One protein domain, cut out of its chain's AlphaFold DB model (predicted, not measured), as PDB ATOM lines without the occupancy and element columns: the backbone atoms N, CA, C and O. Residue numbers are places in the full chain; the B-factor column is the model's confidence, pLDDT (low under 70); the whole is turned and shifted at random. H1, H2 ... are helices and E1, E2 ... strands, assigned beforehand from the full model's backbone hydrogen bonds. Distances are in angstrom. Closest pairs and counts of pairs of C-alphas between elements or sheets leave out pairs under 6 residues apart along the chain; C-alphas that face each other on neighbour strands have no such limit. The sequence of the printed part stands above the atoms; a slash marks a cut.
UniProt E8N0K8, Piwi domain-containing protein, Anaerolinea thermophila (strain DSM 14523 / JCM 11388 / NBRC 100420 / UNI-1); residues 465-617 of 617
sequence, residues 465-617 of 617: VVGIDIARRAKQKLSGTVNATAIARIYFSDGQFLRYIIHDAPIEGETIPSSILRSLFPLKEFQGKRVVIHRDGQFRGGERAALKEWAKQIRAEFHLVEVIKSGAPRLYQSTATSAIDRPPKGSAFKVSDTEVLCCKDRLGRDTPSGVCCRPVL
ATOM      1  N   VAL A 465     -14.869 -47.614  25.892       96.75
ATOM      2  CA  VAL A 465     -14.625 -46.698  27.012       96.75
ATOM      3  C   VAL A 465     -15.961 -46.213  27.562       96.75
ATOM      4  O   VAL A 465     -16.823 -45.760  26.807       96.75
ATOM      5  N   VAL A 466     -16.137 -46.290  28.879       96.62
ATOM      6  CA  VAL A 466     -17.361 -45.884  29.575       96.62
ATOM      7  C   VAL A 466     -17.049 -44.821  30.616       96.62
ATOM      8  O   VAL A 466     -16.217 -45.034  31.489       96.62
ATOM      9  N   GLY A 467     -17.733 -43.682  30.556       94.62
ATOM     10  CA  GLY A 467     -17.745 -42.697  31.639       94.62
ATOM     11  C   GLY A 467     -18.975 -42.877  32.522       94.62
ATOM     12  O   GLY A 467     -20.085 -42.815  31.998       94.62
ATOM     13  N   ILE A 468     -18.788 -43.070  33.829       91.25
ATOM     14  CA  ILE A 468     -19.859 -43.137  34.831       91.25
ATOM     15  C   ILE A 468     -19.901 -41.836  35.629       91.25
ATOM     16  O   ILE A 468     -18.944 -41.478  36.331       91.25
ATOM     17  N   ASP A 469     -21.060 -41.191  35.580       83.38
ATOM     18  CA  ASP A 469     -21.379 -39.990  36.341       83.38
ATOM     19  C   ASP A 469     -22.616 -40.216  37.224       83.38
ATOM     20  O   ASP A 469     -23.493 -41.019  36.887       83.38
ATOM     21  N   ILE A 470     -22.676 -39.522  38.361       78.25
ATOM     22  CA  ILE A 470     -23.820 -39.546  39.276       78.25
ATOM     23  C   ILE A 470     -24.345 -38.124  39.425       78.25
ATOM     24  O   ILE A 470     -23.677 -37.267  40.005       78.25
ATOM     25  N   ALA A 471     -25.579 -37.906  38.975       69.31
ATOM     26  CA  ALA A 471     -26.289 -36.667  39.243       69.31
ATOM     27  C   ALA A 471     -26.717 -36.625  40.716       69.31
ATOM     28  O   ALA A 471     -27.289 -37.587  41.240       69.31
ATOM     29  N   ARG A 472     -26.453 -35.502  41.382       65.62
ATOM     30  CA  ARG A 472     -26.818 -35.262  42.782       65.62
ATOM     31  C   ARG A 472     -27.984 -34.287  42.831       65.62
ATOM     32  O   ARG A 472     -28.003 -33.346  42.049       65.62
ATOM     33  N   ARG A 473     -28.918 -34.510  43.753       57.00
ATOM     34  CA  ARG A 473     -29.920 -33.527  44.161       57.00
ATOM     35  C   ARG A 473     -29.731 -33.129  45.614       57.00
ATOM     36  O   ARG A 473     -29.462 -34.000  46.444       57.00
ATOM     37  N   ALA A 474     -29.881 -31.857  45.953       52.78
ATOM     38  CA  ALA A 474     -29.871 -31.427  47.351       52.78
ATOM     39  C   ALA A 474     -31.099 -31.983  48.101       52.78
ATOM     40  O   ALA A 474     -32.216 -32.007  47.582       52.78
ATOM     41  N   LYS A 475     -30.921 -32.462  49.341       50.75
ATOM     42  CA  LYS A 475     -32.064 -32.826  50.192       50.75
ATOM     43  C   LYS A 475     -32.759 -31.541  50.651       50.75
ATOM     44  O   LYS A 475     -32.164 -30.737  51.351       50.75
ATOM     45  N   GLN A 476     -34.042 -31.381  50.327       42.34
ATOM     46  CA  GLN A 476     -34.813 -30.173  50.668       42.34
ATOM     47  C   GLN A 476     -35.106 -29.992  52.172       42.34
ATOM     48  O   GLN A 476     -35.474 -28.902  52.591       42.34
ATOM     49  N   LYS A 477     -35.008 -31.051  52.993       38.62
ATOM     50  CA  LYS A 477     -35.420 -31.030  54.418       38.62
ATOM     51  C   LYS A 477     -34.385 -31.584  55.406       38.62
ATOM     52  O   LYS A 477     -34.641 -31.594  56.604       38.62
ATOM     53  N   LEU A 478     -33.248 -32.084  54.928       41.91
ATOM     54  CA  LEU A 478     -32.190 -32.687  55.747       41.91
ATOM     55  C   LEU A 478     -30.832 -32.301  55.165       41.91
ATOM     56  O   LEU A 478     -30.729 -32.086  53.962       41.91
ATOM     57  N   SER A 479     -29.779 -32.285  55.980       41.41
ATOM     58  CA  SER A 479     -28.422 -32.121  55.463       41.41
ATOM     59  C   SER A 479     -28.037 -33.293  54.540       41.41
ATOM     60  O   SER A 479     -28.317 -34.465  54.815       41.41
ATOM     61  N   GLY A 480     -27.407 -32.973  53.405       49.69
ATOM     62  CA  GLY A 480     -26.884 -33.938  52.430       49.69
ATOM     63  C   GLY A 480     -27.545 -33.876  51.048       49.69
ATOM     64  O   GLY A 480     -28.413 -33.052  50.779       49.69
ATOM     65  N   THR A 481     -27.119 -34.764  50.152       47.69
ATOM     66  CA  THR A 481     -27.662 -34.912  48.792       47.69
ATOM     67  C   THR A 481     -28.309 -36.290  48.621       47.69
ATOM     68  O   THR A 481     -27.894 -37.253  49.266       47.69
ATOM     69  N   VAL A 482     -29.325 -36.405  47.766       51.81
ATOM     70  CA  VAL A 482     -29.804 -37.683  47.214       51.81
ATOM     71  C   VAL A 482     -29.183 -37.838  45.837       51.81
ATOM     72  O   VAL A 482     -29.273 -36.932  45.015       51.81
ATOM     73  N   ASN A 483     -28.545 -38.969  45.562       60.50
ATOM     74  CA  ASN A 483     -28.083 -39.243  44.208       60.50
ATOM     75  C   ASN A 483     -29.309 -39.604  43.366       60.50
ATOM     76  O   ASN A 483     -30.036 -40.531  43.695       60.50
ATOM     77  N   ALA A 484     -29.599 -38.823  42.330       60.41
ATOM     78  CA  ALA A 484     -30.863 -38.926  41.604       60.41
ATOM     79  C   ALA A 484     -30.777 -39.865  40.395       60.41
ATOM     80  O   ALA A 484     -31.771 -40.487  40.033       60.41
ATOM     81  N   THR A 485     -29.604 -39.965  39.762       68.50
ATOM     82  CA  THR A 485     -29.462 -40.670  38.481       68.50
ATOM     83  C   THR A 485     -28.023 -41.138  38.285       68.50
ATOM     84  O   THR A 485     -27.088 -40.356  38.474       68.50
ATOM     85  N   ALA A 486     -27.837 -42.386  37.851       79.31
ATOM     86  CA  ALA A 486     -26.550 -42.868  37.350       79.31
ATOM     87  C   ALA A 486     -26.556 -42.863  35.816       79.31
ATOM     88  O   ALA A 486     -27.489 -43.366  35.186       79.31
ATOM     89  N   ILE A 487     -25.515 -42.287  35.212       84.06
ATOM     90  CA  ILE A 487     -25.403 -42.128  33.759       84.06
ATOM     91  C   ILE A 487     -24.107 -42.779  33.287       84.06
ATOM     92  O   ILE A 487     -23.024 -42.405  33.734       84.06
ATOM     93  N   ALA A 488     -24.217 -43.706  32.336       90.06
ATOM     94  CA  ALA A 488     -23.086 -44.259  31.603       90.06
ATOM     95  C   ALA A 488     -23.033 -43.674  30.186       90.06
ATOM     96  O   ALA A 488     -24.007 -43.740  29.430       90.06
ATOM     97  N   ARG A 489     -21.885 -43.102  29.813       92.31
ATOM     98  CA  ARG A 489     -21.589 -42.609  28.457       92.31
ATOM     99  C   ARG A 489     -20.631 -43.572  27.786       92.31
ATOM    100  O   ARG A 489     -19.531 -43.758  28.297       92.31
ATOM    101  N   ILE A 490     -21.033 -44.167  26.670       93.56
ATOM    102  CA  ILE A 490     -20.301 -45.276  26.054       93.56
ATOM    103  C   ILE A 490     -19.697 -44.827  24.725       93.56
ATOM    104  O   ILE A 490     -20.390 -44.257  23.879       93.56
ATOM    105  N   TYR A 491     -18.413 -45.121  24.540       94.44
ATOM    106  CA  TYR A 491     -17.635 -44.809  23.346       94.44
ATOM    107  C   TYR A 491     -16.904 -46.053  22.847       94.44
ATOM    108  O   TYR A 491     -16.468 -46.883  23.644       94.44
ATOM    109  N   PHE A 492     -16.719 -46.160  21.537       94.94
ATOM    110  CA  PHE A 492     -15.773 -47.110  20.961       94.94
ATOM    111  C   PHE A 492     -14.326 -46.686  21.238       94.94
ATOM    112  O   PHE A 492     -14.052 -45.552  21.639       94.94
ATOM    113  N   SER A 493     -13.386 -47.594  20.988       93.94
ATOM    114  CA  SER A 493     -11.951 -47.365  21.184       93.94
ATOM    115  C   SER A 493     -11.358 -46.241  20.332       93.94
ATOM    116  O   SER A 493     -10.313 -45.705  20.680       93.94
ATOM    117  N   ASP A 494     -12.011 -45.831  19.247       92.75
ATOM    118  CA  ASP A 494     -11.626 -44.660  18.453       92.75
ATOM    119  C   ASP A 494     -12.334 -43.366  18.894       92.75
ATOM    120  O   ASP A 494     -12.175 -42.320  18.272       92.75
ATOM    121  N   GLY A 495     -13.110 -43.405  19.977       90.62
ATOM    122  CA  GLY A 495     -13.833 -42.251  20.504       90.62
ATOM    123  C   GLY A 495     -15.171 -41.967  19.816       90.62
ATOM    124  O   GLY A 495     -15.823 -40.985  20.177       90.62
ATOM    125  N   GLN A 496     -15.624 -42.800  18.869       91.06
ATOM    126  CA  GLN A 496     -16.994 -42.699  18.357       91.06
ATOM    127  C   GLN A 496     -18.001 -42.908  19.490       91.06
ATOM    128  O   GLN A 496     -17.949 -43.906  20.210       91.06
ATOM    129  N   PHE A 497     -18.935 -41.969  19.639       89.56
ATOM    130  CA  PHE A 497     -20.016 -42.083  20.610       89.56
ATOM    131  C   PHE A 497     -20.975 -43.206  20.207       89.56
ATOM    132  O   PHE A 497     -21.479 -43.218  19.084       89.56
ATOM    133  N   LEU A 498     -21.227 -44.135  21.130       87.75
ATOM    134  CA  LEU A 498     -22.167 -45.229  20.923       87.75
ATOM    135  C   LEU A 498     -23.554 -44.846  21.437       87.75
ATOM    136  O   LEU A 498     -24.496 -44.788  20.650       87.75
ATOM    137  N   ARG A 499     -23.691 -44.599  22.748       86.12
ATOM    138  CA  ARG A 499     -24.961 -44.206  23.383       86.12
ATOM    139  C   ARG A 499     -24.798 -43.792  24.849       86.12
ATOM    140  O   ARG A 499     -23.743 -43.985  25.456       86.12
ATOM    141  N   TYR A 500     -25.893 -43.288  25.415       85.94
ATOM    142  CA  TYR A 500     -26.105 -43.176  26.858       85.94
ATOM    143  C   TYR A 500     -26.868 -44.395  27.384       85.94
ATOM    144  O   TYR A 500     -27.746 -44.920  26.699       85.94
ATOM    145  N   ILE A 501     -26.583 -44.789  28.622       87.06
ATOM    146  CA  ILE A 501     -27.485 -45.593  29.450       87.06
ATOM    147  C   ILE A 501     -27.774 -44.769  30.700       87.06
ATOM    148  O   ILE A 501     -26.851 -44.361  31.405       87.06
ATOM    149  N   ILE A 502     -29.050 -44.480  30.932       83.25
ATOM    150  CA  ILE A 502     -29.516 -43.656  32.047       83.25
ATOM    151  C   ILE A 502     -30.338 -44.554  32.958       83.25
ATOM    152  O   ILE A 502     -31.289 -45.193  32.509       83.25
ATOM    153  N   HIS A 503     -29.964 -44.598  34.231       80.38
ATOM    154  CA  HIS A 503     -30.764 -45.224  35.265       80.38
ATOM    155  C   HIS A 503     -31.377 -44.138  36.146       80.38
ATOM    156  O   HIS A 503     -30.689 -43.540  36.975       80.38
ATOM    157  N   ASP A 504     -32.663 -43.876  35.920       70.75
ATOM    158  CA  ASP A 504     -33.445 -42.851  36.611       70.75
ATOM    159  C   ASP A 504     -34.176 -43.468  37.809       70.75
ATOM    160  O   ASP A 504     -35.361 -43.796  37.753       70.75
ATOM    161  N   ALA A 505     -33.420 -43.729  38.875       66.25
ATOM    162  CA  ALA A 505     -33.961 -44.164  40.155       66.25
ATOM    163  C   ALA A 505     -33.156 -43.526  41.297       66.25
ATOM    164  O   ALA A 505     -31.930 -43.424  41.179       66.25
ATOM    165  N   PRO A 506     -33.808 -43.137  42.412       67.25
ATOM    166  CA  PRO A 506     -33.112 -42.596  43.570       67.25
ATOM    167  C   PRO A 506     -32.074 -43.593  44.091       67.25
ATOM    168  O   PRO A 506     -32.389 -44.743  44.392       67.25
ATOM    169  N   ILE A 507     -30.834 -43.135  44.213       70.69
ATOM    170  CA  ILE A 507     -29.736 -43.857  44.841       70.69
ATOM    171  C   ILE A 507     -29.536 -43.262  46.238       70.69
ATOM    172  O   ILE A 507     -29.218 -42.079  46.404       70.69
ATOM    173  N   GLU A 508     -29.727 -44.091  47.260       63.75
ATOM    174  CA  GLU A 508     -29.434 -43.715  48.638       63.75
ATOM    175  C   GLU A 508     -27.924 -43.804  48.910       63.75
ATOM    176  O   GLU A 508     -27.306 -44.857  48.772       63.75
ATOM    177  N   GLY A 509     -27.321 -42.685  49.325       64.69
ATOM    178  CA  GLY A 509     -25.889 -42.603  49.636       64.69
ATOM    179  C   GLY A 509     -24.979 -42.463  48.408       64.69
ATOM    180  O   GLY A 509     -25.440 -42.395  47.275       64.69
ATOM    181  N   GLU A 510     -23.658 -42.378  48.631       65.69
ATOM    182  CA  GLU A 510     -22.662 -42.156  47.562       65.69
ATOM    183  C   GLU A 510     -22.329 -43.403  46.722       65.69
ATOM    184  O   GLU A 510     -21.639 -43.279  45.714       65.69
ATOM    185  N   THR A 511     -22.778 -44.589  47.146       79.62
ATOM    186  CA  THR A 511     -22.426 -45.882  46.535       79.62
ATOM    187  C   THR A 511     -23.505 -46.322  45.552       79.62
ATOM    188  O   THR A 511     -24.669 -46.418  45.931       79.62
ATOM    189  N   ILE A 512     -23.129 -46.647  44.315       82.56
ATOM    190  CA  ILE A 512     -24.037 -47.215  43.314       82.56
ATOM    191  C   ILE A 512     -24.305 -48.699  43.645       82.56
ATOM    192  O   ILE A 512     -23.366 -49.499  43.685       82.56
ATOM    193  N   PRO A 513     -25.573 -49.108  43.826       85.94
ATOM    194  CA  PRO A 513     -25.948 -50.507  44.019       85.94
ATOM    195  C   PRO A 513     -25.506 -51.423  42.869       85.94
ATOM    196  O   PRO A 513     -25.600 -51.071  41.692       85.94
ATOM    197  N   SER A 514     -25.130 -52.664  43.192       87.94
ATOM    198  CA  SER A 514     -24.676 -53.661  42.210       87.94
ATOM    199  C   SER A 514     -25.716 -53.989  41.129       87.94
ATOM    200  O   SER A 514     -25.358 -54.333  40.006       87.94
ATOM    201  N   SER A 515     -27.014 -53.906  41.438       87.56
ATOM    202  CA  SER A 515     -28.092 -54.065  40.449       87.56
ATOM    203  C   SER A 515     -28.067 -52.959  39.391       87.56
ATOM    204  O   SER A 515     -28.210 -53.251  38.205       87.56
ATOM    205  N   ILE A 516     -27.823 -51.717  39.813       87.75
ATOM    206  CA  ILE A 516     -27.721 -50.552  38.932       87.75
ATOM    207  C   ILE A 516     -26.429 -50.623  38.121       87.75
ATOM    208  O   ILE A 516     -26.463 -50.451  36.910       87.75
ATOM    209  N   LEU A 517     -25.299 -50.977  38.739       90.25
ATOM    210  CA  LEU A 517     -24.056 -51.189  37.992       90.25
ATOM    211  C   LEU A 517     -24.248 -52.225  36.877       90.25
ATOM    212  O   LEU A 517     -23.875 -51.965  35.744       90.25
ATOM    213  N   ARG A 518     -24.914 -53.356  37.136       90.12
ATOM    214  CA  ARG A 518     -25.199 -54.349  36.084       90.12
ATOM    215  C   ARG A 518     -26.072 -53.798  34.952       90.12
ATOM    216  O   ARG A 518     -25.827 -54.130  33.795       90.12
ATOM    217  N   SER A 519     -27.054 -52.948  35.255       90.00
ATOM    218  CA  SER A 519     -27.923 -52.355  34.226       90.00
ATOM    219  C   SER A 519     -27.189 -51.344  33.336       90.00
ATOM    220  O   SER A 519     -27.521 -51.226  32.157       90.00
ATOM    221  N   LEU A 520     -26.149 -50.682  33.857       92.06
ATOM    222  CA  LEU A 520     -25.263 -49.806  33.080       92.06
ATOM    223  C   LEU A 520     -24.324 -50.571  32.130       92.06
ATOM    224  O   LEU A 520     -23.773 -49.966  31.213       92.06
ATOM    225  N   PHE A 521     -24.147 -51.883  32.321       94.44
ATOM    226  CA  PHE A 521     -23.248 -52.725  31.522       94.44
ATOM    227  C   PHE A 521     -23.966 -53.973  30.969       94.44
ATOM    228  O   PHE A 521     -23.631 -55.098  31.347       94.44
ATOM    229  N   PRO A 522     -24.964 -53.818  30.077       92.12
ATOM    230  CA  PRO A 522     -25.748 -54.934  29.549       92.12
ATOM    231  C   PRO A 522     -24.907 -55.959  28.775       92.12
ATOM    232  O   PRO A 522     -24.077 -55.610  27.935       92.12
ATOM    233  N   LEU A 523     -25.209 -57.245  28.984       92.94
ATOM    234  CA  LEU A 523     -24.488 -58.385  28.400       92.94
ATOM    235  C   LEU A 523     -24.230 -58.234  26.890       92.94
ATOM    236  O   LEU A 523     -23.103 -58.414  26.442       92.94
ATOM    237  N   LYS A 524     -25.257 -57.846  26.119       91.56
ATOM    238  CA  LYS A 524     -25.208 -57.744  24.649       91.56
ATOM    239  C   LYS A 524     -24.069 -56.856  24.127       91.56
ATOM    240  O   LYS A 524     -23.585 -57.084  23.024       91.56
ATOM    241  N   GLU A 525     -23.671 -55.840  24.884       90.88
ATOM    242  CA  GLU A 525     -22.653 -54.872  24.455       90.88
ATOM    243  C   GLU A 525     -21.268 -55.158  25.011       90.88
ATOM    244  O   GLU A 525     -20.275 -54.874  24.345       90.88
ATOM    245  N   PHE A 526     -21.206 -55.708  26.220       96.19
ATOM    246  CA  PHE A 526     -19.968 -55.782  26.986       96.19
ATOM    247  C   PHE A 526     -19.379 -57.192  27.065       96.19
ATOM    248  O   PHE A 526     -18.218 -57.333  27.439       96.19
ATOM    249  N   GLN A 527     -20.130 -58.234  26.694       97.19
ATOM    250  CA  GLN A 527     -19.649 -59.614  26.744       97.19
ATOM    251  C   GLN A 527     -18.368 -59.801  25.918       97.19
ATOM    252  O   GLN A 527     -18.324 -59.456  24.736       97.19
ATOM    253  N   GLY A 528     -17.330 -60.382  26.528       96.94
ATOM    254  CA  GLY A 528     -16.068 -60.665  25.834       96.94
ATOM    255  C   GLY A 528     -15.212 -59.436  25.505       96.94
ATOM    256  O   GLY A 528     -14.281 -59.569  24.715       96.94
ATOM    257  N   LYS A 529     -15.540 -58.244  26.024       97.25
ATOM    258  CA  LYS A 529     -14.856 -56.986  25.682       97.25
ATOM    259  C   LYS A 529     -13.871 -56.540  26.754       97.25
ATOM    260  O   LYS A 529     -14.085 -56.779  27.940       97.25
ATOM    261  N   ARG A 530     -12.849 -55.799  26.327       97.88
ATOM    262  CA  ARG A 530     -11.977 -54.989  27.185       97.88
ATOM    263  C   ARG A 530     -12.587 -53.604  27.342       97.88
ATOM    264  O   ARG A 530     -12.796 -52.892  26.355       97.88
ATOM    265  N   VAL A 531     -12.903 -53.229  28.572       97.94
ATOM    266  CA  VAL A 531     -13.703 -52.047  28.890       97.94
ATOM    267  C   VAL A 531     -12.938 -51.172  29.862       97.94
ATOM    268  O   VAL A 531     -12.636 -51.592  30.975       97.94
ATOM    269  N   VAL A 532     -12.665 -49.933  29.470       97.75
ATOM    270  CA  VAL A 532     -12.116 -48.928  30.385       97.75
ATOM    271  C   VAL A 532     -13.267 -48.135  30.982       97.75
ATOM    272  O   VAL A 532     -14.065 -47.553  30.250       97.75
ATOM    273  N   ILE A 533     -13.358 -48.102  32.306       97.31
ATOM    274  CA  ILE A 533     -14.430 -47.438  33.045       97.31
ATOM    275  C   ILE A 533     -13.844 -46.250  33.802       97.31
ATOM    276  O   ILE A 533     -13.119 -46.419  34.777       97.31
ATOM    277  N   HIS A 534     -14.189 -45.042  33.369       95.75
ATOM    278  CA  HIS A 534     -13.865 -43.794  34.049       95.75
ATOM    279  C   HIS A 534     -14.980 -43.419  35.025       95.75
ATOM    280  O   HIS A 534     -16.111 -43.171  34.609       95.75
ATOM    281  N   ARG A 535     -14.661 -43.313  36.313       91.94
ATOM    282  CA  ARG A 535     -15.555 -42.763  37.336       91.94
ATOM    283  C   ARG A 535     -15.223 -41.291  37.572       91.94
ATOM    284  O   ARG A 535     -14.071 -40.971  37.849       91.94
ATOM    285  N   ASP A 536     -16.212 -40.397  37.478       87.12
ATOM    286  CA  ASP A 536     -16.034 -39.005  37.921       87.12
ATOM    287  C   ASP A 536     -16.044 -38.949  39.457       87.12
ATOM    288  O   ASP A 536     -17.097 -39.037  40.096       87.12
ATOM    289  N   GLY A 537     -14.851 -38.893  40.048       86.00
ATOM    290  CA  GLY A 537     -14.618 -39.106  41.473       86.00
ATOM    291  C   GLY A 537     -14.156 -40.525  41.816       86.00
ATOM    292  O   GLY A 537     -13.662 -41.273  40.977       86.00
ATOM    293  N   GLN A 538     -14.273 -40.870  43.098       87.69
ATOM    294  CA  GLN A 538     -13.847 -42.166  43.626       87.69
ATOM    295  C   GLN A 538     -14.953 -43.209  43.473       87.69
ATOM    296  O   GLN A 538     -16.136 -42.885  43.603       87.69
ATOM    297  N   PHE A 539     -14.565 -44.466  43.275       89.94
ATOM    298  CA  PHE A 539     -15.470 -45.583  43.506       89.94
ATOM    299  C   PHE A 539     -15.731 -45.716  45.007       89.94
ATOM    300  O   PHE A 539     -14.806 -45.653  45.823       89.94
ATOM    301  N   ARG A 540     -16.995 -45.901  45.383       86.38
ATOM    302  CA  ARG A 540     -17.429 -45.983  46.784       86.38
ATOM    303  C   ARG A 540     -17.906 -47.387  47.143       86.38
ATOM    304  O   ARG A 540     -18.318 -48.153  46.277       86.38
ATOM    305  N   GLY A 541     -17.842 -47.725  48.431       86.31
ATOM    306  CA  GLY A 541     -18.368 -48.986  48.962       86.31
ATOM    307  C   GLY A 541     -17.915 -50.221  48.171       86.31
ATOM    308  O   GLY A 541     -16.728 -50.407  47.909       86.31
ATOM    309  N   GLY A 542     -18.878 -51.059  47.779       89.00
ATOM    310  CA  GLY A 542     -18.650 -52.304  47.036       89.00
ATOM    311  C   GLY A 542     -18.613 -52.174  45.507       89.00
ATOM    312  O   GLY A 542     -18.582 -53.203  44.834       89.00
ATOM    313  N   GLU A 543     -18.620 -50.960  44.938       92.12
ATOM    314  CA  GLU A 543     -18.751 -50.743  43.483       92.12
ATOM    315  C   GLU A 543     -17.691 -51.495  42.666       92.12
ATOM    316  O   GLU A 543     -18.010 -52.166  41.684       92.12
ATOM    317  N   ARG A 544     -16.424 -51.423  43.096       93.06
ATOM    318  CA  ARG A 544     -15.292 -52.081  42.418       93.06
ATOM    319  C   ARG A 544     -15.477 -53.595  42.371       93.06
ATOM    320  O   ARG A 544     -15.331 -54.202  41.315       93.06
ATOM    321  N   ALA A 545     -15.811 -54.192  43.515       94.38
ATOM    322  CA  ALA A 545     -16.026 -55.629  43.629       94.38
ATOM    323  C   ALA A 545     -17.216 -56.074  42.767       94.38
ATOM    324  O   ALA A 545     -17.107 -57.052  42.034       94.38
ATOM    325  N   ALA A 546     -18.313 -55.311  42.784       94.31
ATOM    326  CA  ALA A 546     -19.492 -55.586  41.970       94.31
ATOM    327  C   ALA A 546     -19.197 -55.529  40.462       94.31
ATOM    328  O   ALA A 546     -19.635 -56.408  39.721       94.31
ATOM    329  N   LEU A 547     -18.434 -54.529  40.007       95.81
ATOM    330  CA  LEU A 547     -18.028 -54.403  38.605       95.81
ATOM    331  C   LEU A 547     -17.096 -55.537  38.172       95.81
ATOM    332  O   LEU A 547     -17.301 -56.100  37.099       95.81
ATOM    333  N   LYS A 548     -16.110 -55.908  38.999       96.12
ATOM    334  CA  LYS A 548     -15.205 -57.031  38.701       96.12
ATOM    335  C   LYS A 548     -15.945 -58.369  38.650       96.12
ATOM    336  O   LYS A 548     -15.711 -59.166  37.745       96.12
ATOM    337  N   GLU A 549     -16.869 -58.603  39.581       96.50
ATOM    338  CA  GLU A 549     -17.695 -59.813  39.589       96.50
ATOM    339  C   GLU A 549     -18.615 -59.866  38.361       96.50
ATOM    340  O   GLU A 549     -18.716 -60.898  37.697       96.50
ATOM    341  N   TRP A 550     -19.223 -58.738  37.985       96.62
ATOM    342  CA  TRP A 550     -20.020 -58.667  36.762       96.62
ATOM    343  C   TRP A 550     -19.183 -58.930  35.508       96.62
ATOM    344  O   TRP A 550     -19.591 -59.734  34.671       96.62
ATOM    345  N   ALA A 551     -17.994 -58.326  35.408       97.00
ATOM    346  CA  ALA A 551     -17.059 -58.553  34.309       97.00
ATOM    347  C   ALA A 551     -16.744 -60.046  34.145       97.00
ATOM    348  O   ALA A 551     -16.851 -60.582  33.042       97.00
ATOM    349  N   LYS A 552     -16.478 -60.751  35.252       97.06
ATOM    350  CA  LYS A 552     -16.249 -62.201  35.258       97.06
ATOM    351  C   LYS A 552     -17.448 -62.981  34.711       97.06
ATOM    352  O   LYS A 552     -17.266 -63.861  33.869       97.06
ATOM    353  N   GLN A 553     -18.667 -62.648  35.140       96.75
ATOM    354  CA  GLN A 553     -19.894 -63.322  34.686       96.75
ATOM    355  C   GLN A 553     -20.128 -63.157  33.182       96.75
ATOM    356  O   GLN A 553     -20.511 -64.112  32.505       96.75
ATOM    357  N   ILE A 554     -19.842 -61.971  32.640       96.75
ATOM    358  CA  ILE A 554     -19.998 -61.680  31.210       96.75
ATOM    359  C   ILE A 554     -18.727 -61.953  30.392       96.75
ATOM    360  O   ILE A 554     -18.680 -61.635  29.205       96.75
ATOM    361  N   ARG A 555     -17.694 -62.547  31.001       97.56
ATOM    362  CA  ARG A 555     -16.386 -62.812  30.373       97.56
ATOM    363  C   ARG A 555     -15.751 -61.558  29.753       97.56
ATOM    364  O   ARG A 555     -15.148 -61.641  28.691       97.56
ATOM    365  N   ALA A 556     -15.939 -60.402  30.378       97.62
ATOM    366  CA  ALA A 556     -15.310 -59.142  30.004       97.62
ATOM    367  C   ALA A 556     -14.105 -58.843  30.902       97.62
ATOM    368  O   ALA A 556     -13.974 -59.387  31.997       97.62
ATOM    369  N   GLU A 557     -13.260 -57.922  30.453       97.75
ATOM    370  CA  GLU A 557     -12.144 -57.377  31.219       97.75
ATOM    371  C   GLU A 557     -12.423 -55.902  31.511       97.75
ATOM    372  O   GLU A 557     -12.529 -55.093  30.590       97.75
ATOM    373  N   PHE A 558     -12.603 -55.547  32.784       97.44
ATOM    374  CA  PHE A 558     -12.902 -54.172  33.192       97.44
ATOM    375  C   PHE A 558     -11.666 -53.520  33.820       97.44
ATOM    376  O   PHE A 558     -11.221 -53.927  34.891       97.44
ATOM    377  N   HIS A 559     -11.171 -52.455  33.193       96.44
ATOM    378  CA  HIS A 559     -10.146 -51.568  33.740       96.44
ATOM    379  C   HIS A 559     -10.821 -50.372  34.410       96.44
ATOM    380  O   HIS A 559     -11.413 -49.519  33.747       96.44
ATOM    381  N   LEU A 560     -10.753 -50.312  35.735       96.75
ATOM    382  CA  LEU A 560     -11.416 -49.280  36.526       96.75
ATOM    383  C   LEU A 560     -10.463 -48.100  36.749       96.75
ATOM    384  O   LEU A 560      -9.343 -48.294  37.215       96.75
ATOM    385  N   VAL A 561     -10.899 -46.879  36.443       95.75
ATOM    386  CA  VAL A 561     -10.096 -45.658  36.599       95.75
ATOM    387  C   VAL A 561     -10.918 -44.578  37.289       95.75
ATOM    388  O   VAL A 561     -11.991 -44.194  36.828       95.75
ATOM    389  N   GLU A 562     -10.393 -44.051  38.387       94.19
ATOM    390  CA  GLU A 562     -10.951 -42.879  39.064       94.19
ATOM    391  C   GLU A 562     -10.376 -41.610  38.448       94.19
ATOM    392  O   GLU A 562      -9.160 -41.490  38.298       94.19
ATOM    393  N   VAL A 563     -11.241 -40.653  38.114       91.88
ATOM    394  CA  VAL A 563     -10.856 -39.346  37.576       91.88
ATOM    395  C   VAL A 563     -11.218 -38.279  38.603       91.88
ATOM    396  O   VAL A 563     -12.381 -37.920  38.771       91.88
ATOM    397  N   ILE A 564     -10.212 -37.764  39.306       88.12
ATOM    398  CA  ILE A 564     -10.358 -36.814  40.410       88.12
ATOM    399  C   ILE A 564      -9.902 -35.428  39.943       88.12
ATOM    400  O   ILE A 564      -8.718 -35.168  39.715       88.12
ATOM    401  N   LYS A 565     -10.864 -34.513  39.800       82.75
ATOM    402  CA  LYS A 565     -10.649 -33.163  39.245       82.75
ATOM    403  C   LYS A 565     -10.281 -32.107  40.296       82.75
ATOM    404  O   LYS A 565      -9.860 -31.011  39.934       82.75
ATOM    405  N   SER A 566     -10.457 -32.407  41.582       78.88
ATOM    406  CA  SER A 566     -10.222 -31.472  42.688       78.88
ATOM    407  C   SER A 566      -9.081 -31.931  43.598       78.88
ATOM    408  O   SER A 566      -8.800 -33.120  43.743       78.88
ATOM    409  N   GLY A 567      -8.387 -30.968  44.208       76.94
ATOM    410  CA  GLY A 567      -7.332 -31.239  45.189       76.94
ATOM    411  C   GLY A 567      -6.040 -31.848  44.630       76.94
ATOM    412  O   GLY A 567      -5.182 -32.220  45.429       76.94
ATOM    413  N   ALA A 568      -5.893 -31.958  43.306       82.88
ATOM    414  CA  ALA A 568      -4.640 -32.326  42.651       82.88
ATOM    415  C   ALA A 568      -3.674 -31.122  42.617       82.88
ATOM    416  O   ALA A 568      -4.114 -29.991  42.355       82.88
ATOM    417  N   PRO A 569      -2.370 -31.329  42.872       86.69
ATOM    418  CA  PRO A 569      -1.404 -30.246  42.840       86.69
ATOM    419  C   PRO A 569      -1.144 -29.773  41.405       86.69
ATOM    420  O   PRO A 569      -1.508 -30.418  40.419       86.69
ATOM    421  N   ARG A 570      -0.551 -28.584  41.297       88.00
ATOM    422  CA  ARG A 570      -0.216 -27.951  40.017       88.00
ATOM    423  C   ARG A 570       1.182 -28.394  39.587       88.00
ATOM    424  O   ARG A 570       2.071 -28.493  40.428       88.00
ATOM    425  N   LEU A 571       1.369 -28.608  38.287       89.56
ATOM    426  CA  LEU A 571       2.674 -28.871  37.683       89.56
ATOM    427  C   LEU A 571       3.204 -27.603  37.007       89.56
ATOM    428  O   LEU A 571       2.430 -26.811  36.461       89.56
ATOM    429  N   TYR A 572       4.522 -27.435  37.041       90.62
ATOM    430  CA  TYR A 572       5.232 -26.279  36.500       90.62
ATOM    431  C   TYR A 572       6.338 -26.747  35.563       90.62
ATOM    432  O   TYR A 572       6.966 -27.775  35.808       90.62
ATOM    433  N   GLN A 573       6.596 -25.975  34.512       89.75
ATOM    434  CA  GLN A 573       7.735 -26.175  33.626       89.75
ATOM    435  C   GLN A 573       8.723 -25.024  33.801       89.75
ATOM    436  O   GLN A 573       8.328 -23.861  33.794       89.75
ATOM    437  N   SER A 574      10.009 -25.344  33.923       86.88
ATOM    438  CA  SER A 574      11.076 -24.358  33.750       86.88
ATOM    439  C   SER A 574      11.446 -24.279  32.268       86.88
ATOM    440  O   SER A 574      11.640 -25.309  31.619       86.88
ATOM    441  N   THR A 575      11.486 -23.072  31.709       79.25
ATOM    442  CA  THR A 575      11.881 -22.826  30.317       79.25
ATOM    443  C   THR A 575      13.399 -22.673  30.195       79.25
ATOM    444  O   THR A 575      14.111 -22.544  31.189       79.25
ATOM    445  N   ALA A 576      13.912 -22.619  28.961       69.12
ATOM    446  CA  ALA A 576      15.339 -22.415  28.694       69.12
ATOM    447  C   ALA A 576      15.907 -21.106  29.287       69.12
ATOM    448  O   ALA A 576      17.105 -21.010  29.528       69.12
ATOM    449  N   THR A 577      15.057 -20.107  29.554       68.56
ATOM    450  CA  THR A 577      15.434 -18.846  30.216       68.56
ATOM    451  C   THR A 577      15.275 -18.896  31.740       68.56
ATOM    452  O   THR A 577      15.279 -17.854  32.393       68.56
ATOM    453  N   SER A 578      15.088 -20.088  32.319       71.50
ATOM    454  CA  SER A 578      14.720 -20.312  33.726       71.50
ATOM    455  C   SER A 578      13.403 -19.647  34.146       71.50
ATOM    456  O   SER A 578      13.101 -19.559  35.339       71.50
ATOM    457  N   ALA A 579      12.587 -19.192  33.189       84.38
ATOM    458  CA  ALA A 579      11.250 -18.700  33.484       84.38
ATOM    459  C   ALA A 579      10.331 -19.878  33.829       84.38
ATOM    460  O   ALA A 579      10.496 -20.987  33.326       84.38
ATOM    461  N   ILE A 580       9.353 -19.639  34.697       90.38
ATOM    462  CA  ILE A 580       8.357 -20.648  35.064       90.38
ATOM    463  C   ILE A 580       7.131 -20.486  34.172       90.38
ATOM    464  O   ILE A 580       6.564 -19.399  34.091       90.38
ATOM    465  N   ASP A 581       6.699 -21.572  33.544       89.69
ATOM    466  CA  ASP A 581       5.538 -21.605  32.661       89.69
ATOM    467  C   ASP A 581       4.703 -22.880  32.875       89.69
ATOM    468  O   ASP A 581       4.975 -23.717  33.745       89.69
ATOM    469  N   ARG A 582       3.624 -23.003  32.105       86.50
ATOM    470  CA  ARG A 582       2.741 -24.163  32.074       86.50
ATOM    471  C   ARG A 582       3.430 -25.328  31.364       86.50
ATOM    472  O   ARG A 582       3.959 -25.122  30.274       86.50
ATOM    473  N   PRO A 583       3.340 -26.555  31.898       86.94
ATOM    474  CA  PRO A 583       3.791 -27.732  31.170       86.94
ATOM    475  C   PRO A 583       2.946 -27.959  29.902       86.94
ATOM    476  O   PRO A 583       1.769 -27.569  29.862       86.94
ATOM    477  N   PRO A 584       3.504 -28.598  28.858       83.31
ATOM    478  CA  PRO A 584       2.754 -28.910  27.651       83.31
ATOM    479  C   PRO A 584       1.600 -29.874  27.951       83.31
ATOM    480  O   PRO A 584       1.655 -30.688  28.879       83.31
ATOM    481  N   LYS A 585       0.539 -29.795  27.143       82.19
ATOM    482  CA  LYS A 585      -0.592 -30.729  27.223       82.19
ATOM    483  C   LYS A 585      -0.086 -32.167  27.093       82.19
ATOM    484  O   LYS A 585       0.712 -32.454  26.208       82.19
ATOM    485  N   GLY A 586      -0.590 -33.058  27.943       82.69
ATOM    486  CA  GLY A 586      -0.142 -34.451  27.988       82.69
ATOM    487  C   GLY A 586       1.063 -34.693  28.898       82.69
ATOM    488  O   GLY A 586       1.442 -35.844  29.065       82.69
ATOM    489  N   SER A 587       1.623 -33.652  29.527       88.38
ATOM    490  CA  SER A 587       2.569 -33.847  30.632       88.38
ATOM    491  C   SER A 587       1.877 -34.500  31.821       88.38
ATOM    492  O   SER A 587       0.714 -34.191  32.118       88.38
ATOM    493  N   ALA A 588       2.610 -35.347  32.528       91.38
ATOM    494  CA  ALA A 588       2.124 -36.065  33.683       91.38
ATOM    495  C   ALA A 588       3.187 -36.202  34.781       91.38
ATOM    496  O   ALA A 588       4.383 -36.247  34.511       91.38
ATOM    497  N   PHE A 589       2.732 -36.278  36.029       92.94
ATOM    498  CA  PHE A 589       3.552 -36.627  37.185       92.94
ATOM    499  C   PHE A 589       3.045 -37.943  37.776       92.94
ATOM    500  O   PHE A 589       1.938 -37.998  38.319       92.94
ATOM    501  N   LYS A 590       3.825 -39.010  37.621       93.81
ATOM    502  CA  LYS A 590       3.559 -40.339  38.165       93.81
ATOM    503  C   LYS A 590       3.839 -40.314  39.667       93.81
ATOM    504  O   LYS A 590       4.984 -40.200  40.093       93.81
ATOM    505  N   VAL A 591       2.771 -40.392  40.454       92.62
ATOM    506  CA  VAL A 591       2.823 -40.411  41.921       92.62
ATOM    507  C   VAL A 591       3.158 -41.818  42.407       92.62
ATOM    508  O   VAL A 591       3.937 -41.979  43.338       92.62
ATOM    509  N   SER A 592       2.591 -42.837  41.765       91.19
ATOM    510  CA  SER A 592       2.884 -44.249  42.013       91.19
ATOM    511  C   SER A 592       2.590 -45.072  40.756       91.19
ATOM    512  O   SER A 592       2.192 -44.529  39.723       91.19
ATOM    513  N   ASP A 593       2.733 -46.394  40.824       89.69
ATOM    514  CA  ASP A 593       2.326 -47.286  39.729       89.69
ATOM    515  C   ASP A 593       0.820 -47.254  39.439       89.69
ATOM    516  O   ASP A 593       0.397 -47.613  38.341       89.69
ATOM    517  N   THR A 594       0.016 -46.775  40.390       89.75
ATOM    518  CA  THR A 594      -1.444 -46.713  40.273       89.75
ATOM    519  C   THR A 594      -2.004 -45.298  40.395       89.75
ATOM    520  O   THR A 594      -3.204 -45.131  40.605       89.75
ATOM    521  N   GLU A 595      -1.170 -44.261  40.320       92.00
ATOM    522  CA  GLU A 595      -1.617 -42.875  40.449       92.00
ATOM    523  C   GLU A 595      -0.774 -41.917  39.607       92.00
ATOM    524  O   GLU A 595       0.456 -41.907  39.670       92.00
ATOM    525  N   VAL A 596      -1.453 -41.054  38.852       92.25
ATOM    526  CA  VAL A 596      -0.820 -40.053  37.993       92.25
ATOM    527  C   VAL A 596      -1.576 -38.729  38.031       92.25
ATOM    528  O   VAL A 596      -2.803 -38.694  38.114       92.25
ATOM    529  N   LEU A 597      -0.846 -37.621  37.948       91.06
ATOM    530  CA  LEU A 597      -1.392 -36.279  37.771       91.06
ATOM    531  C   LEU A 597      -1.170 -35.837  36.328       91.06
ATOM    532  O   LEU A 597      -0.026 -35.705  35.917       91.06
ATOM    533  N   CYS A 598      -2.230 -35.567  35.573       87.75
ATOM    534  CA  CYS A 598      -2.134 -35.240  34.149       87.75
ATOM    535  C   CYS A 598      -2.546 -33.792  33.856       87.75
ATOM    536  O   CYS A 598      -3.560 -33.304  34.366       87.75
ATOM    537  N   CYS A 599      -1.810 -33.120  32.970       83.56
ATOM    538  CA  CYS A 599      -2.138 -31.785  32.471       83.56
ATOM    539  C   CYS A 599      -2.983 -31.860  31.193       83.56
ATOM    540  O   CYS A 599      -2.512 -32.269  30.128       83.56
ATOM    541  N   LYS A 600      -4.245 -31.425  31.293       70.62
ATOM    542  CA  LYS A 600      -5.230 -31.501  30.200       70.62
ATOM    543  C   LYS A 600      -5.221 -30.286  29.262       70.62
ATOM    544  O   LYS A 600      -5.517 -30.443  28.075       70.62
ATOM    545  N   ASP A 601      -4.843 -29.108  29.765       62.16
ATOM    546  CA  ASP A 601      -5.063 -27.833  29.075       62.16
ATOM    547  C   ASP A 601      -3.789 -27.000  28.898       62.16
ATOM    548  O   ASP A 601      -2.972 -26.871  29.808       62.16
ATOM    549  N   ARG A 602      -3.683 -26.351  27.730       52.56
ATOM    550  CA  ARG A 602      -2.767 -25.220  27.473       52.56
ATOM    551  C   ARG A 602      -3.501 -23.864  27.487       52.56
ATOM    552  O   ARG A 602      -2.867 -22.816  27.374       52.56
ATOM    553  N   LEU A 603      -4.836 -23.878  27.571       40.56
ATOM    554  CA  LEU A 603      -5.709 -22.732  27.293       40.56
ATOM    555  C   LEU A 603      -6.060 -21.954  28.574       40.56
ATOM    556  O   LEU A 603      -6.681 -22.490  29.484       40.56
ATOM    557  N   GLY A 604      -5.687 -20.670  28.613       46.47
ATOM    558  CA  GLY A 604      -5.936 -19.739  29.727       46.47
ATOM    559  C   GLY A 604      -4.640 -19.141  30.278       46.47
ATOM    560  O   GLY A 604      -3.592 -19.723  30.079       46.47
ATOM    561  N   ARG A 605      -4.678 -17.966  30.933       44.72
ATOM    562  CA  ARG A 605      -3.478 -17.337  31.538       44.72
ATOM    563  C   ARG A 605      -3.027 -17.994  32.863       44.72
ATOM    564  O   ARG A 605      -1.867 -17.884  33.246       44.72
ATOM    565  N   ASP A 606      -3.912 -18.760  33.494       50.09
ATOM    566  CA  ASP A 606      -3.700 -19.375  34.808       50.09
ATOM    567  C   ASP A 606      -2.819 -20.643  34.759       50.09
ATOM    568  O   ASP A 606      -2.595 -21.225  33.699       50.09
ATOM    569  N   THR A 607      -2.316 -21.090  35.908       50.59
ATOM    570  CA  THR A 607      -1.541 -22.340  36.027       50.59
ATOM    571  C   THR A 607      -2.468 -23.566  35.891       50.59
ATOM    572  O   THR A 607      -3.431 -23.651  36.659       50.59
ATOM    573  N   PRO A 608      -2.221 -24.539  34.986       53.06
ATOM    574  CA  PRO A 608      -3.145 -25.648  34.717       53.06
ATOM    575  C   PRO A 608      -3.419 -26.504  35.948       53.06
ATOM    576  O   PRO A 608      -2.509 -26.773  36.730       53.06
ATOM    577  N   SER A 609      -4.664 -26.960  36.112       50.94
ATOM    578  CA  SER A 609      -5.010 -27.945  37.148       50.94
ATOM    579  C   SER A 609      -4.504 -29.297  36.696       50.94
ATOM    580  O   SER A 609      -4.783 -29.686  35.561       50.94
ATOM    581  N   GLY A 610      -3.819 -30.027  37.571       52.34
ATOM    582  CA  GLY A 610      -3.689 -31.463  37.378       52.34
ATOM    583  C   GLY A 610      -5.064 -32.123  37.494       52.34
ATOM    584  O   GLY A 610      -5.901 -31.689  38.287       52.34
ATOM    585  N   VAL A 611      -5.302 -33.165  36.706       58.09
ATOM    586  CA  VAL A 611      -6.340 -34.162  36.988       58.09
ATOM    587  C   VAL A 611      -5.623 -35.371  37.567       58.09
ATOM    588  O   VAL A 611      -4.685 -35.866  36.948       58.09
ATOM    589  N   CYS A 612      -6.027 -35.820  38.752       68.62
ATOM    590  CA  CYS A 612      -5.503 -37.048  39.335       68.62
ATOM    591  C   CYS A 612      -6.283 -38.229  38.749       68.62
ATOM    592  O   CYS A 612      -7.509 -38.279  38.853       68.62
ATOM    593  N   CYS A 613      -5.573 -39.158  38.119       68.56
ATOM    594  CA  CYS A 613      -6.120 -40.406  37.618       68.56
ATOM    595  C   CYS A 613      -5.537 -41.561  38.432       68.56
ATOM    596  O   CYS A 613      -4.317 -41.659  38.581       68.56
ATOM    597  N   ARG A 614      -6.401 -42.444  38.933       64.06
ATOM    598  CA  ARG A 614      -5.992 -43.641  39.676       64.06
ATOM    599  C   ARG A 614      -6.575 -44.887  39.016       64.06
ATOM    600  O   ARG A 614      -7.783 -45.106  39.149       64.06
ATOM    601  N   PRO A 615      -5.788 -45.689  38.276       47.38
ATOM    602  CA  PRO A 615      -6.201 -47.046  37.952       47.38
ATOM    603  C   PRO A 615      -6.385 -47.849  39.241       47.38
ATOM    604  O   PRO A 615      -5.589 -47.779  40.175       47.38
ATOM    605  N   VAL A 616      -7.463 -48.614  39.284       53.16
ATOM    606  CA  VAL A 616      -7.784 -49.512  40.383       53.16
ATOM    607  C   VAL A 616      -7.494 -50.926  39.899       53.16
ATOM    608  O   VAL A 616      -8.259 -51.468  39.100       53.16
ATOM    609  N   LEU A 617      -6.376 -51.489  40.366       34.72
ATOM    610  CA  LEU A 617      -5.977 -52.869  40.074       34.72
ATOM    611  C   LEU A 617      -6.942 -53.884  40.678       34.72
ATOM    612  O   LEU A 617      -7.541 -53.632  41.754       34.72
TER     613      LEU A 617
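AT A GLANCE: This is residues 465 to 617 of the 617 residues of the protein "Piwi domain-containing protein" of Anaerolinea thermophila (strain DSM 14523 / JCM 11388 / NBRC 100420 / UNI-1) (UniProt E8N0K8). Look for one long, twisted sheet of eight strands, with H1 and H3 covering parts of one face, over E2 and E5, and no named helix on the other face. Beyond E5 the link of residues 565 to 587 makes a long loop, reaching up to 38 A from the mean of the C-alphas. The printed part has 153 residues, with three named helices and eight named strands in the order E1 E2 E3 H1 H2 E4 H3 E5 E6 E7 E8, class mixed. The mixed sheet runs E3 E2 E1 E4 E5 E8 E7 E6. The whole is only just loose, close to compact, with a radius of gyration of the C-alphas of 18.2 A and spans of 57 by 45 by 28 A.

HOW THE PARTS SIT: Start with E1, residues 465 to 474, E2, 481 to 492, and E3, 497 to 503, a meander, each strand the antiparallel neighbour of the one before; look at N 467 and O 489, 2.9 A, and N 501 and O 488, 2.9 A. E2 bends by 51 degrees at residue 484. Next, H1, residues 514 to 520, is on the sheet at a height of 9.0 A, over E2. H2, residues 523 to 526, is not on it. E4, residues 530 to 536, is parallel to E1, with N 468 and O 534 at 2.8 A; E3, H1, H2 and E4 form a split strand-helix-strand unit, with E2 and E1 between its strands and a right-handed crossover. H3, residues 543 to 553, joins E4 to its parallel neighbour E5, residues 557 to 564, in a right-handed strand-helix-strand unit; see N 533 and O 559, 2.8 A. H3 lies on the same face as H1, at a height of 9.2 A. H1 and H3 touch, closest at the C-alphas of Ser 514 and Ala 546, 5.5 A. E6, residues 588 to 592, E7, 595 to 599, and E8, 610 to 616, form a second meander; look at N 597 and O 589, 2.8 A, and N 613 and O 596, 2.8 A. With E5 they form a Greek key, E5 being the antiparallel neighbour of E8, with N 562 and O 614 at 2.9 A. In H1 and H3 every O i to N i+4 pair is within hydrogen-bond range; H2 is too short for one.

IN THESE COORDINATES: Find C-alpha 465 at (-14.625, -46.698, 27.012); from there E1 runs 29.7 A to C-alpha 474 at (-29.871, -31.427, 47.351). E2 is 32.6 A long, E5 22.6 A and H3 15.4 A. E8 ends at C-alpha 616, at (-7.784, -49.512, 40.383).

THE WHOLE: The C-alphas farthest apart, those of Lys 477 and Thr 577, are 57.6 A from each other. The printed part has no cut, and its long link is E5 to E6. Mean pLDDT of the printed part is 81.0; look for values under 70 at residues 471 to 485, 505 to 506, 508 to 510, 576 to 577 and 601 to 617, the last being the chain's last residue.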